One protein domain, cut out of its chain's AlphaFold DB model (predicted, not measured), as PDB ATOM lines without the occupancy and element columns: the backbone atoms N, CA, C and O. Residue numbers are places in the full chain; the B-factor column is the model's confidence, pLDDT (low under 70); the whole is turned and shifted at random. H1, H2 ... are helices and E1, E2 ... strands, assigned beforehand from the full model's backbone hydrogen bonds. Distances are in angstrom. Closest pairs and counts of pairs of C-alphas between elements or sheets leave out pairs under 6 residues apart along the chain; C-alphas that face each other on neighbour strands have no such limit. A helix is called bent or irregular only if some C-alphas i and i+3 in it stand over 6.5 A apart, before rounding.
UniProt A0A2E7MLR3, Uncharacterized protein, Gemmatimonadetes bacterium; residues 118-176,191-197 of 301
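This is residues 118 to 176 and 191 to 197 of the 301 residues of an uncharacterized protein of Gemmatimonadetes bacterium (UniProt A0A2E7MLR3). One long helix, H3, makes a beam along much of the length of an open frame, with thin parts hanging from both of its ends on the same side. At one end the short H2 and a loop lead to H1, which folds back beneath that end; at the other end a tail without a named element leads to the small strand E1, and H4 sits below the middle of H3, bridging loosely toward the beginning of H1. The printed part has 66 residues, with four named helices and one named strand in the order H1, H2, H3, E1, H4, and its class is mostly helix. It is only just extended, close to loose, with a radius of gyration of the C-alphas of 16.3 A, and an elongated outline of 49 by 25 by 17 A.

H3 takes residues 143 to 164 and is 31.5 A long, from C-alpha 143 at (-13.287, -26.483, 25.573) to C-alpha 164 at (-23.023, -9.790, 0.637). It is neither bent nor irregular, but only just: C-alphas 149 and 152 are 6.2 A apart. Before it come H1, residues 118 to 128, 15.6 A long and beginning at C-alpha 118 at (-16.527, -41.461, 10.643), and H2, residues 138 to 141, 5.1 A long. After it come E1, residues 174 to 176, 7.0 A long, and H4, residues 191 to 197, 9.7 A long and ending at C-alpha 197 at (-9.385, -36.909, 7.885).

H3 touches no helix. H4 is close to H3 but not clearly touching, the closest C-alphas being those of Pro 152 and Phe 191, 6.2 A apart; the tilt is steep at 41 degrees, opposite ways. H2 and H3 are also close but not clearly touching, with the C-alphas of Phe 139 and Met 145 closest at 7.4 A. The same holds for H1 and H2, through Met 126 and Phe 139, whose C-alphas are 6.6 A apart, and for H1 and H4, about perpendicular at 89 degrees, through Pro 118 and Phe 196, whose C-alphas are 6.8 A apart. H1 and H3 are apart, and E1 is apart from H3 and H4; E1 pairs with no named strand. Every O i to N i+4 pair is within hydrogen-bond range in H4, against 5 of 7 in H1 and 16 of 18 in H3; H2 is too short for such a pair.

The C-alphas of Lys 133 and Asn 176 are the two farthest apart, 51.8 A. Residues 131 to 136 stand free, as do residues 141 to 147, of which 143 to 147 belong to H3. Residues 177 to 190 are not printed, and C-alphas 176 and 191 are 17.9 A apart across the cut. Of the links printed whole, H2 to H3 is tight, H1 to H2 and H3 to E1 are short, and none is long. The mean pLDDT of the printed part is 84.4, with residues 129 to 132 under 70.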
ATOM      1  N   PRO A 118     -17.030 -42.715  10.085       77.31
ATOM      2  CA  PRO A 118     -16.527 -41.461  10.643       77.31
ATOM      3  C   PRO A 118     -17.612 -40.533  11.186       77.31
ATOM      4  O   PRO A 118     -17.591 -40.149  12.351       77.31
ATOM      5  N   VAL A 119     -18.609 -40.222  10.357       77.94
ATOM      6  CA  VAL A 119     -19.657 -39.250  10.687       77.94
ATOM      7  C   VAL A 119     -20.508 -39.728  11.870       77.94
ATOM      8  O   VAL A 119     -20.825 -38.942  12.760       77.94
ATOM      9  N   ALA A 120     -20.794 -41.032  11.954       80.75
ATOM     10  CA  ALA A 120     -21.566 -41.602  13.056       80.75
ATOM     11  C   ALA A 120     -20.834 -41.512  14.407       80.75
ATOM     12  O   ALA A 120     -21.487 -41.464  15.451       80.75
ATOM     13  N   GLN A 121     -19.497 -41.441  14.418       81.56
ATOM     14  CA  GLN A 121     -18.718 -41.338  15.658       81.56
ATOM     15  C   GLN A 121     -19.051 -40.067  16.445       81.56
ATOM     16  O   GLN A 121     -19.080 -40.104  17.674       81.56
ATOM     17  N   VAL A 122     -19.356 -38.963  15.756       82.31
ATOM     18  CA  VAL A 122     -19.751 -37.701  16.399       82.31
ATOM     19  C   VAL A 122     -21.088 -37.869  17.123       82.31
ATOM     20  O   VAL A 122     -21.194 -37.532  18.301       82.31
ATOM     21  N   GLY A 123     -22.085 -38.462  16.459       82.38
ATOM     22  CA  GLY A 123     -23.376 -38.776  17.078       82.38
ATOM     23  C   GLY A 123     -23.236 -39.736  18.264       82.38
ATOM     24  O   GLY A 123     -23.785 -39.484  19.334       82.38
ATOM     25  N   LEU A 124     -22.423 -40.787  18.126       82.88
ATOM     26  CA  LEU A 124     -22.147 -41.736  19.210       82.88
ATOM     27  C   LEU A 124     -21.436 -41.078  20.401       82.88
ATOM     28  O   LEU A 124     -21.744 -41.407  21.545       82.88
ATOM     29  N   ALA A 125     -20.522 -40.134  20.171       81.62
ATOM     30  CA  ALA A 125     -19.883 -39.368  21.242       81.62
ATOM     31  C   ALA A 125     -20.890 -38.481  21.998       81.62
ATOM     32  O   ALA A 125     -20.794 -38.338  23.219       81.62
ATOM     33  N   MET A 126     -21.896 -37.942  21.299       82.19
ATOM     34  CA  MET A 126     -23.001 -37.197  21.914       82.19
ATOM     35  C   MET A 126     -23.968 -38.084  22.714       82.19
ATOM     36  O   MET A 126     -24.657 -37.554  23.579       82.19
ATOM     37  N   VAL A 127     -24.016 -39.397  22.468       82.94
ATOM     38  CA  VAL A 127     -24.815 -40.356  23.260       82.94
ATOM     39  C   VAL A 127     -24.020 -40.881  24.458       82.94
ATOM     40  O   VAL A 127     -24.499 -40.878  25.584       82.94
ATOM     41  N   ARG A 128     -22.765 -41.300  24.248       74.69
ATOM     42  CA  ARG A 128     -21.937 -41.979  25.269       74.69
ATOM     43  C   ARG A 128     -21.631 -41.145  26.516       74.69
ATOM     44  O   ARG A 128     -21.244 -41.713  27.528       74.69
ATOM     45  N   GLY A 129     -21.734 -39.821  26.431       64.44
ATOM     46  CA  GLY A 129     -21.483 -38.912  27.554       64.44
ATOM     47  C   GLY A 129     -22.735 -38.510  28.344       64.44
ATOM     48  O   GLY A 129     -22.677 -37.539  29.103       64.44
ATOM     49  N   GLU A 130     -23.868 -39.188  28.137       66.75
ATOM     50  CA  GLU A 130     -25.074 -39.005  28.948       66.75
ATOM     51  C   GLU A 130     -24.902 -39.659  30.325       66.75
ATOM     52  O   GLU A 130     -25.022 -40.869  30.488       66.75
ATOM     53  N   ASP A 131     -24.629 -38.831  31.334       67.25
ATOM     54  CA  ASP A 131     -24.763 -39.206  32.740       67.25
ATOM     55  C   ASP A 131     -26.172 -38.839  33.217       67.25
ATOM     56  O   ASP A 131     -26.569 -37.674  33.149       67.25
ATOM     57  N   SER A 132     -26.911 -39.805  33.772       63.00
ATOM     58  CA  SER A 132     -28.317 -39.657  34.209       63.00
ATOM     59  C   SER A 132     -28.562 -38.499  35.198       63.00
ATOM     60  O   SER A 132     -29.697 -38.062  35.378       63.00
ATOM     61  N   LYS A 133     -27.506 -37.967  35.827       71.81
ATOM     62  CA  LYS A 133     -27.572 -36.888  36.823       71.81
ATOM     63  C   LYS A 133     -27.304 -35.483  36.269       71.81
ATOM     64  O   LYS A 133     -27.337 -34.530  37.043       71.81
ATOM     65  N   GLN A 134     -26.990 -35.320  34.980       72.81
ATOM     66  CA  GLN A 134     -26.614 -34.020  34.413       72.81
ATOM     67  C   GLN A 134     -27.430 -33.672  33.165       72.81
ATOM     68  O   GLN A 134     -27.512 -34.449  32.224       72.81
ATOM     69  N   LEU A 135     -27.963 -32.445  33.125       72.25
ATOM     70  CA  LEU A 135     -28.732 -31.919  31.983       72.25
ATOM     71  C   LEU A 135     -27.884 -31.701  30.716       72.25
ATOM     72  O   LEU A 135     -28.420 -31.638  29.614       72.25
ATOM     73  N   VAL A 136     -26.563 -31.550  30.864       74.31
ATOM     74  CA  VAL A 136     -25.633 -31.283  29.758       74.31
ATOM     75  C   VAL A 136     -24.563 -32.366  29.731       74.31
ATOM     76  O   VAL A 136     -23.803 -32.501  30.692       74.31
ATOM     77  N   ASN A 137     -24.482 -33.088  28.611       80.19
ATOM     78  CA  ASN A 137     -23.484 -34.132  28.371       80.19
ATOM     79  C   ASN A 137     -22.053 -33.563  28.505       80.19
ATOM     80  O   ASN A 137     -21.739 -32.483  27.992       80.19
ATOM     81  N   GLY A 138     -21.177 -34.309  29.187       79.94
ATOM     82  CA  GLY A 138     -19.780 -33.940  29.435       79.94
ATOM     83  C   GLY A 138     -18.957 -33.632  28.175       79.94
ATOM     84  O   GLY A 138     -18.012 -32.851  28.248       79.94
ATOM     85  N   PHE A 139     -19.334 -34.164  27.012       82.31
ATOM     86  CA  PHE A 139     -18.765 -33.825  25.706       82.31
ATOM     87  C   PHE A 139     -18.875 -32.326  25.391       82.31
ATOM     88  O   PHE A 139     -17.878 -31.699  25.042       82.31
ATOM     89  N   PHE A 140     -20.051 -31.726  25.608       83.44
ATOM     90  CA  PHE A 140     -20.301 -30.300  25.360       83.44
ATOM     91  C   PHE A 140     -19.677 -29.386  26.418       83.44
ATOM     92  O   PHE A 140     -19.682 -28.171  26.262       83.44
ATOM     93  N   LYS A 141     -19.131 -29.936  27.504       83.44
ATOM     94  CA  LYS A 141     -18.410 -29.151  28.517       83.44
ATOM     95  C   LYS A 141     -16.928 -28.982  28.183       83.44
ATOM     96  O   LYS A 141     -16.234 -28.212  28.837       83.44
ATOM     97  N   ARG A 142     -16.417 -29.710  27.186       87.62
ATOM     98  CA  ARG A 142     -14.996 -29.690  26.826       87.62
ATOM     99  C   ARG A 142     -14.686 -28.489  25.933       87.62
ATOM    100  O   ARG A 142     -15.204 -28.392  24.827       87.62
ATOM    101  N   TYR A 143     -13.762 -27.628  26.366       89.31
ATOM    102  CA  TYR A 143     -13.287 -26.483  25.573       89.31
ATOM    103  C   TYR A 143     -12.832 -26.836  24.141       89.31
ATOM    104  O   TYR A 143     -13.224 -26.118  23.220       89.31
ATOM    105  N   PRO A 144     -12.091 -27.941  23.891       89.38
ATOM    106  CA  PRO A 144     -11.675 -28.299  22.532       89.38
ATOM    107  C   PRO A 144     -12.834 -28.506  21.548       89.38
ATOM    108  O   PRO A 144     -12.688 -28.212  20.365       89.38
ATOM    109  N   MET A 145     -13.990 -28.975  22.027       88.12
ATOM    110  CA  MET A 145     -15.174 -29.197  21.195       88.12
ATOM    111  C   MET A 145     -15.713 -27.871  20.642       88.12
ATOM    112  O   MET A 145     -15.957 -27.752  19.442       88.12
ATOM    113  N   TRP A 146     -15.809 -26.847  21.494       90.75
ATOM    114  CA  TRP A 146     -16.268 -25.521  21.083       90.75
ATOM    115  C   TRP A 146     -15.254 -24.782  20.220       90.75
ATOM    116  O   TRP A 146     -15.662 -24.110  19.281       90.75
ATOM    117  N   ILE A 147     -13.952 -24.953  20.465       91.31
ATOM    118  CA  ILE A 147     -12.908 -24.400  19.587       91.31
ATOM    119  C   ILE A 147     -13.022 -25.013  18.183       91.31
ATOM    120  O   ILE A 147     -13.056 -24.283  17.193       91.31
ATOM    121  N   GLY A 148     -13.155 -26.341  18.094       88.94
ATOM    122  CA  GLY A 148     -13.330 -27.046  16.823       88.94
ATOM    123  C   GLY A 148     -14.612 -26.661  16.076       88.94
ATOM    124  O   GLY A 148     -14.616 -26.644  14.851       88.94
ATOM    125  N   CYS A 149     -15.681 -26.308  16.796       88.75
ATOM    126  CA  CYS A 149     -16.932 -25.813  16.216       88.75
ATOM    127  C   CYS A 149     -16.833 -24.341  15.773       88.75
ATOM    128  O   CYS A 149     -17.272 -23.977  14.681       88.75
ATOM    129  N   ALA A 150     -16.225 -23.489  16.599       93.19
ATOM    130  CA  ALA A 150     -16.160 -22.053  16.368       93.19
ATOM    131  C   ALA A 150     -15.304 -21.694  15.149       93.19
ATOM    132  O   ALA A 150     -15.690 -20.809  14.392       93.19
ATOM    133  N   ILE A 151     -14.178 -22.382  14.920       92.19
ATOM    134  CA  ILE A 151     -13.259 -22.043  13.821       92.19
ATOM    135  C   ILE A 151     -13.949 -22.134  12.440       92.19
ATOM    136  O   ILE A 151     -13.986 -21.116  11.740       92.19
ATOM    137  N   PRO A 152     -14.548 -23.275  12.029       91.50
ATOM    138  CA  PRO A 152     -15.251 -23.356  10.749       91.50
ATOM    139  C   PRO A 152     -16.489 -22.461  10.701       91.50
ATOM    140  O   PRO A 152     -16.796 -21.913   9.646       91.50
ATOM    141  N   MET A 153     -17.192 -22.291  11.828       91.31
ATOM    142  CA  MET A 153     -18.404 -21.473  11.897       91.31
ATOM    143  C   MET A 153     -18.101 -19.990  11.661       91.31
ATOM    144  O   MET A 153     -18.776 -19.349  10.858       91.31
ATOM    145  N   VAL A 154     -17.056 -19.452  12.294       93.38
ATOM    146  CA  VAL A 154     -16.605 -18.067  12.092       93.38
ATOM    147  C   VAL A 154     -16.084 -17.883  10.673       93.38
ATOM    148  O   VAL A 154     -16.509 -16.957   9.989       93.38
ATOM    149  N   TYR A 155     -15.225 -18.786  10.191       91.94
ATOM    150  CA  TYR A 155     -14.696 -18.694   8.829       91.94
ATOM    151  C   TYR A 155     -15.807 -18.763   7.767       91.94
ATOM    152  O   TYR A 155     -15.841 -17.951   6.844       91.94
ATOM    153  N   GLY A 156     -16.752 -19.696   7.913       89.69
ATOM    154  CA  GLY A 156     -17.912 -19.827   7.031       89.69
ATOM    155  C   GLY A 156     -18.821 -18.599   7.072       89.69
ATOM    156  O   GLY A 156     -19.250 -18.128   6.020       89.69
ATOM    157  N   SER A 157     -19.045 -18.033   8.260       91.00
ATOM    158  CA  SER A 157     -19.830 -16.804   8.431       91.00
ATOM    159  C   SER A 157     -19.154 -15.598   7.782       91.00
ATOM    160  O   SER A 157     -19.822 -14.836   7.093       91.00
ATOM    161  N   LEU A 158     -17.831 -15.450   7.921       91.88
ATOM    162  CA  LEU A 158     -17.062 -14.399   7.241       91.88
ATOM    163  C   LEU A 158     -17.128 -14.545   5.722       91.88
ATOM    164  O   LEU A 158     -17.319 -13.556   5.021       91.88
ATOM    165  N   LYS A 159     -17.022 -15.775   5.208       89.25
ATOM    166  CA  LYS A 159     -17.174 -16.051   3.775       89.25
ATOM    167  C   LYS A 159     -18.580 -15.700   3.277       89.25
ATOM    168  O   LYS A 159     -18.715 -15.112   2.208       89.25
ATOM    169  N   GLY A 160     -19.613 -16.047   4.046       88.50
ATOM    170  CA  GLY A 160     -20.998 -15.679   3.752       88.50
ATOM    171  C   GLY A 160     -21.207 -14.166   3.772       88.50
ATOM    172  O   GLY A 160     -21.794 -13.620   2.849       88.50
ATOM    173  N   LEU A 161     -20.664 -13.472   4.773       91.00
ATOM    174  CA  LEU A 161     -20.787 -12.024   4.895       91.00
ATOM    175  C   LEU A 161     -20.035 -11.284   3.784       91.00
ATOM    176  O   LEU A 161     -20.598 -10.379   3.186       91.00
ATOM    177  N   ASN A 162     -18.819 -11.715   3.441       91.25
ATOM    178  CA  ASN A 162     -18.059 -11.163   2.317       91.25
ATOM    179  C   ASN A 162     -18.799 -11.299   0.973       91.25
ATOM    180  O   ASN A 162     -18.627 -10.465   0.087       91.25
ATOM    181  N   ARG A 163     -19.649 -12.325   0.818       88.19
ATOM    182  CA  ARG A 163     -20.484 -12.497  -0.380       88.19
ATOM    183  C   ARG A 163     -21.553 -11.409  -0.509       88.19
ATOM    184  O   ARG A 163     -21.884 -11.060  -1.638       88.19
ATOM    185  N   TYR A 164     -22.078 -10.911   0.609       89.19
ATOM    186  CA  TYR A 164     -23.023  -9.790   0.637       89.19
ATOM    187  C   TYR A 164     -22.298  -8.441   0.603       89.19
ATOM    188  O   TYR A 164     -22.709  -7.546  -0.124       89.19
ATOM    189  N   GLU A 165     -21.198  -8.323   1.347       90.00
ATOM    190  CA  GLU A 165     -20.418  -7.100   1.516       90.00
ATOM    191  C   GLU A 165     -18.931  -7.367   1.267       90.00
ATOM    192  O   GLU A 165     -18.199  -7.834   2.146       90.00
ATOM    193  N   ALA A 166     -18.452  -7.019   0.070       87.38
ATOM    194  CA  ALA A 166     -17.078  -7.293  -0.362       87.38
ATOM    195  C   ALA A 166     -15.997  -6.616   0.506       87.38
ATOM    196  O   ALA A 166     -14.830  -7.002   0.446       87.38
ATOM    197  N   ALA A 167     -16.370  -5.629   1.329       88.94
ATOM    198  CA  ALA A 167     -15.478  -4.946   2.264       88.94
ATOM    199  C   ALA A 167     -15.001  -5.837   3.427       88.94
ATOM    200  O   ALA A 167     -14.008  -5.511   4.077       88.94
ATOM    201  N   VAL A 168     -15.685  -6.952   3.709       88.44
ATOM    202  CA  VAL A 168     -15.306  -7.857   4.802       88.44
ATOM    203  C   VAL A 168     -14.108  -8.714   4.384       88.44
ATOM    204  O   VAL A 168     -14.248  -9.526   3.472       88.44
ATOM    205  N   PRO A 169     -12.936  -8.602   5.030       86.19
ATOM    206  CA  PRO A 169     -11.767  -9.381   4.644       86.19
ATOM    207  C   PRO A 169     -11.924 -10.856   5.043       86.19
ATOM    208  O   PRO A 169     -12.305 -11.174   6.170       86.19
ATOM    209  N   ILE A 170     -11.571 -11.766   4.133       87.38
ATOM    210  CA  ILE A 170     -11.471 -13.203   4.418       87.38
ATOM    211  C   ILE A 170      -9.986 -13.571   4.534       87.38
ATOM    212  O   ILE A 170      -9.221 -13.278   3.613       87.38
ATOM    213  N   PRO A 171      -9.552 -14.246   5.616       85.81
ATOM    214  CA  PRO A 171      -8.187 -14.743   5.705       85.81
ATOM    215  C   PRO A 171      -7.926 -15.790   4.615       85.81
ATOM    216  O   PRO A 171      -8.681 -16.751   4.457       85.81
ATOM    217  N   GLN A 172      -6.840 -15.614   3.864       84.19
ATOM    218  CA  GLN A 172      -6.486 -16.524   2.783       84.19
ATOM    219  C   GLN A 172      -5.900 -17.823   3.361       84.19
ATOM    220  O   GLN A 172      -4.810 -17.831   3.925       84.19
ATOM    221  N   ILE A 173      -6.632 -18.927   3.207       87.19
ATOM    222  CA  ILE A 173      -6.243 -20.269   3.687       87.19
ATOM    223  C   ILE A 173      -5.912 -21.231   2.539       87.19
ATOM    224  O   ILE A 173      -6.013 -22.452   2.681       87.19
ATOM    225  N   SER A 174      -5.579 -20.669   1.377       86.44
ATOM    226  CA  SER A 174      -5.212 -21.414   0.181       86.44
ATOM    227  C   SER A 174      -3.978 -20.824  -0.482       86.44
ATOM    228  O   SER A 174      -3.893 -19.609  -0.695       86.44
ATOM    229  N   TRP A 175      -3.069 -21.704  -0.874       87.69
ATOM    230  CA  TRP A 175      -1.787 -21.402  -1.483       87.69
ATOM    231  C   TRP A 175      -1.610 -22.241  -2.743       87.69
ATOM    232  O   TRP A 175      -2.044 -23.390  -2.810       87.69
ATOM    233  N   ASN A 176      -0.954 -21.664  -3.742       83.56
ATOM    234  CA  ASN A 176      -0.565 -22.380  -4.947       83.56
ATOM    235  C   ASN A 176       0.954 -22.486  -4.952       83.56
ATOM    236  O   ASN A 176       1.639 -21.466  -4.972       83.56
ATOM    237  N   PHE A 191     -12.049 -27.300   6.048       88.00
ATOM    238  CA  PHE A 191     -12.430 -27.715   7.400       88.00
ATOM    239  C   PHE A 191     -13.259 -29.008   7.431       88.00
ATOM    240  O   PHE A 191     -13.109 -29.792   8.365       88.00
ATOM    241  N   ALA A 192     -14.079 -29.273   6.407       84.56
ATOM    242  CA  ALA A 192     -14.832 -30.522   6.311       84.56
ATOM    243  C   ALA A 192     -13.895 -31.708   6.043       84.56
ATOM    244  O   ALA A 192     -13.968 -32.722   6.736       84.56
ATOM    245  N   THR A 193     -12.958 -31.559   5.101       85.56
ATOM    246  CA  THR A 193     -11.941 -32.585   4.821       85.56
ATOM    247  C   THR A 193     -11.017 -32.807   6.016       85.56
ATOM    248  O   THR A 193     -10.652 -33.945   6.283       85.56
ATOM    249  N   LEU A 194     -10.668 -31.751   6.757       88.44
ATOM    250  CA  LEU A 194      -9.841 -31.828   7.964       88.44
ATOM    251  C   LEU A 194     -10.560 -32.559   9.108       88.44
ATOM    252  O   LEU A 194      -9.961 -33.388   9.786       88.44
ATOM    253  N   GLY A 195     -11.855 -32.295   9.303       86.12
ATOM    254  CA  GLY A 195     -12.668 -33.038  10.267       86.12
ATOM    255  C   GLY A 195     -12.836 -34.507   9.872       86.12
ATOM    256  O   GLY A 195     -12.713 -35.396  10.711       86.12
ATOM    257  N   PHE A 196     -13.060 -34.778   8.585       84.50
ATOM    258  CA  PHE A 196     -13.158 -36.140   8.061       84.50
ATOM    259  C   PHE A 196     -11.833 -36.905   8.176       84.50
ATOM    260  O   PHE A 196     -11.832 -38.063   8.591       84.50
ATOM    261  N   SER A 197     -10.703 -36.267   7.861       86.56
ATOM    262  CA  SER A 197      -9.385 -36.909   7.885       86.56
ATOM    263  C   SER A 197      -8.953 -37.327   9.292       86.56
ATOM    264  O   SER A 197      -8.246 -38.321   9.434       86.56
TER     265      SER A 197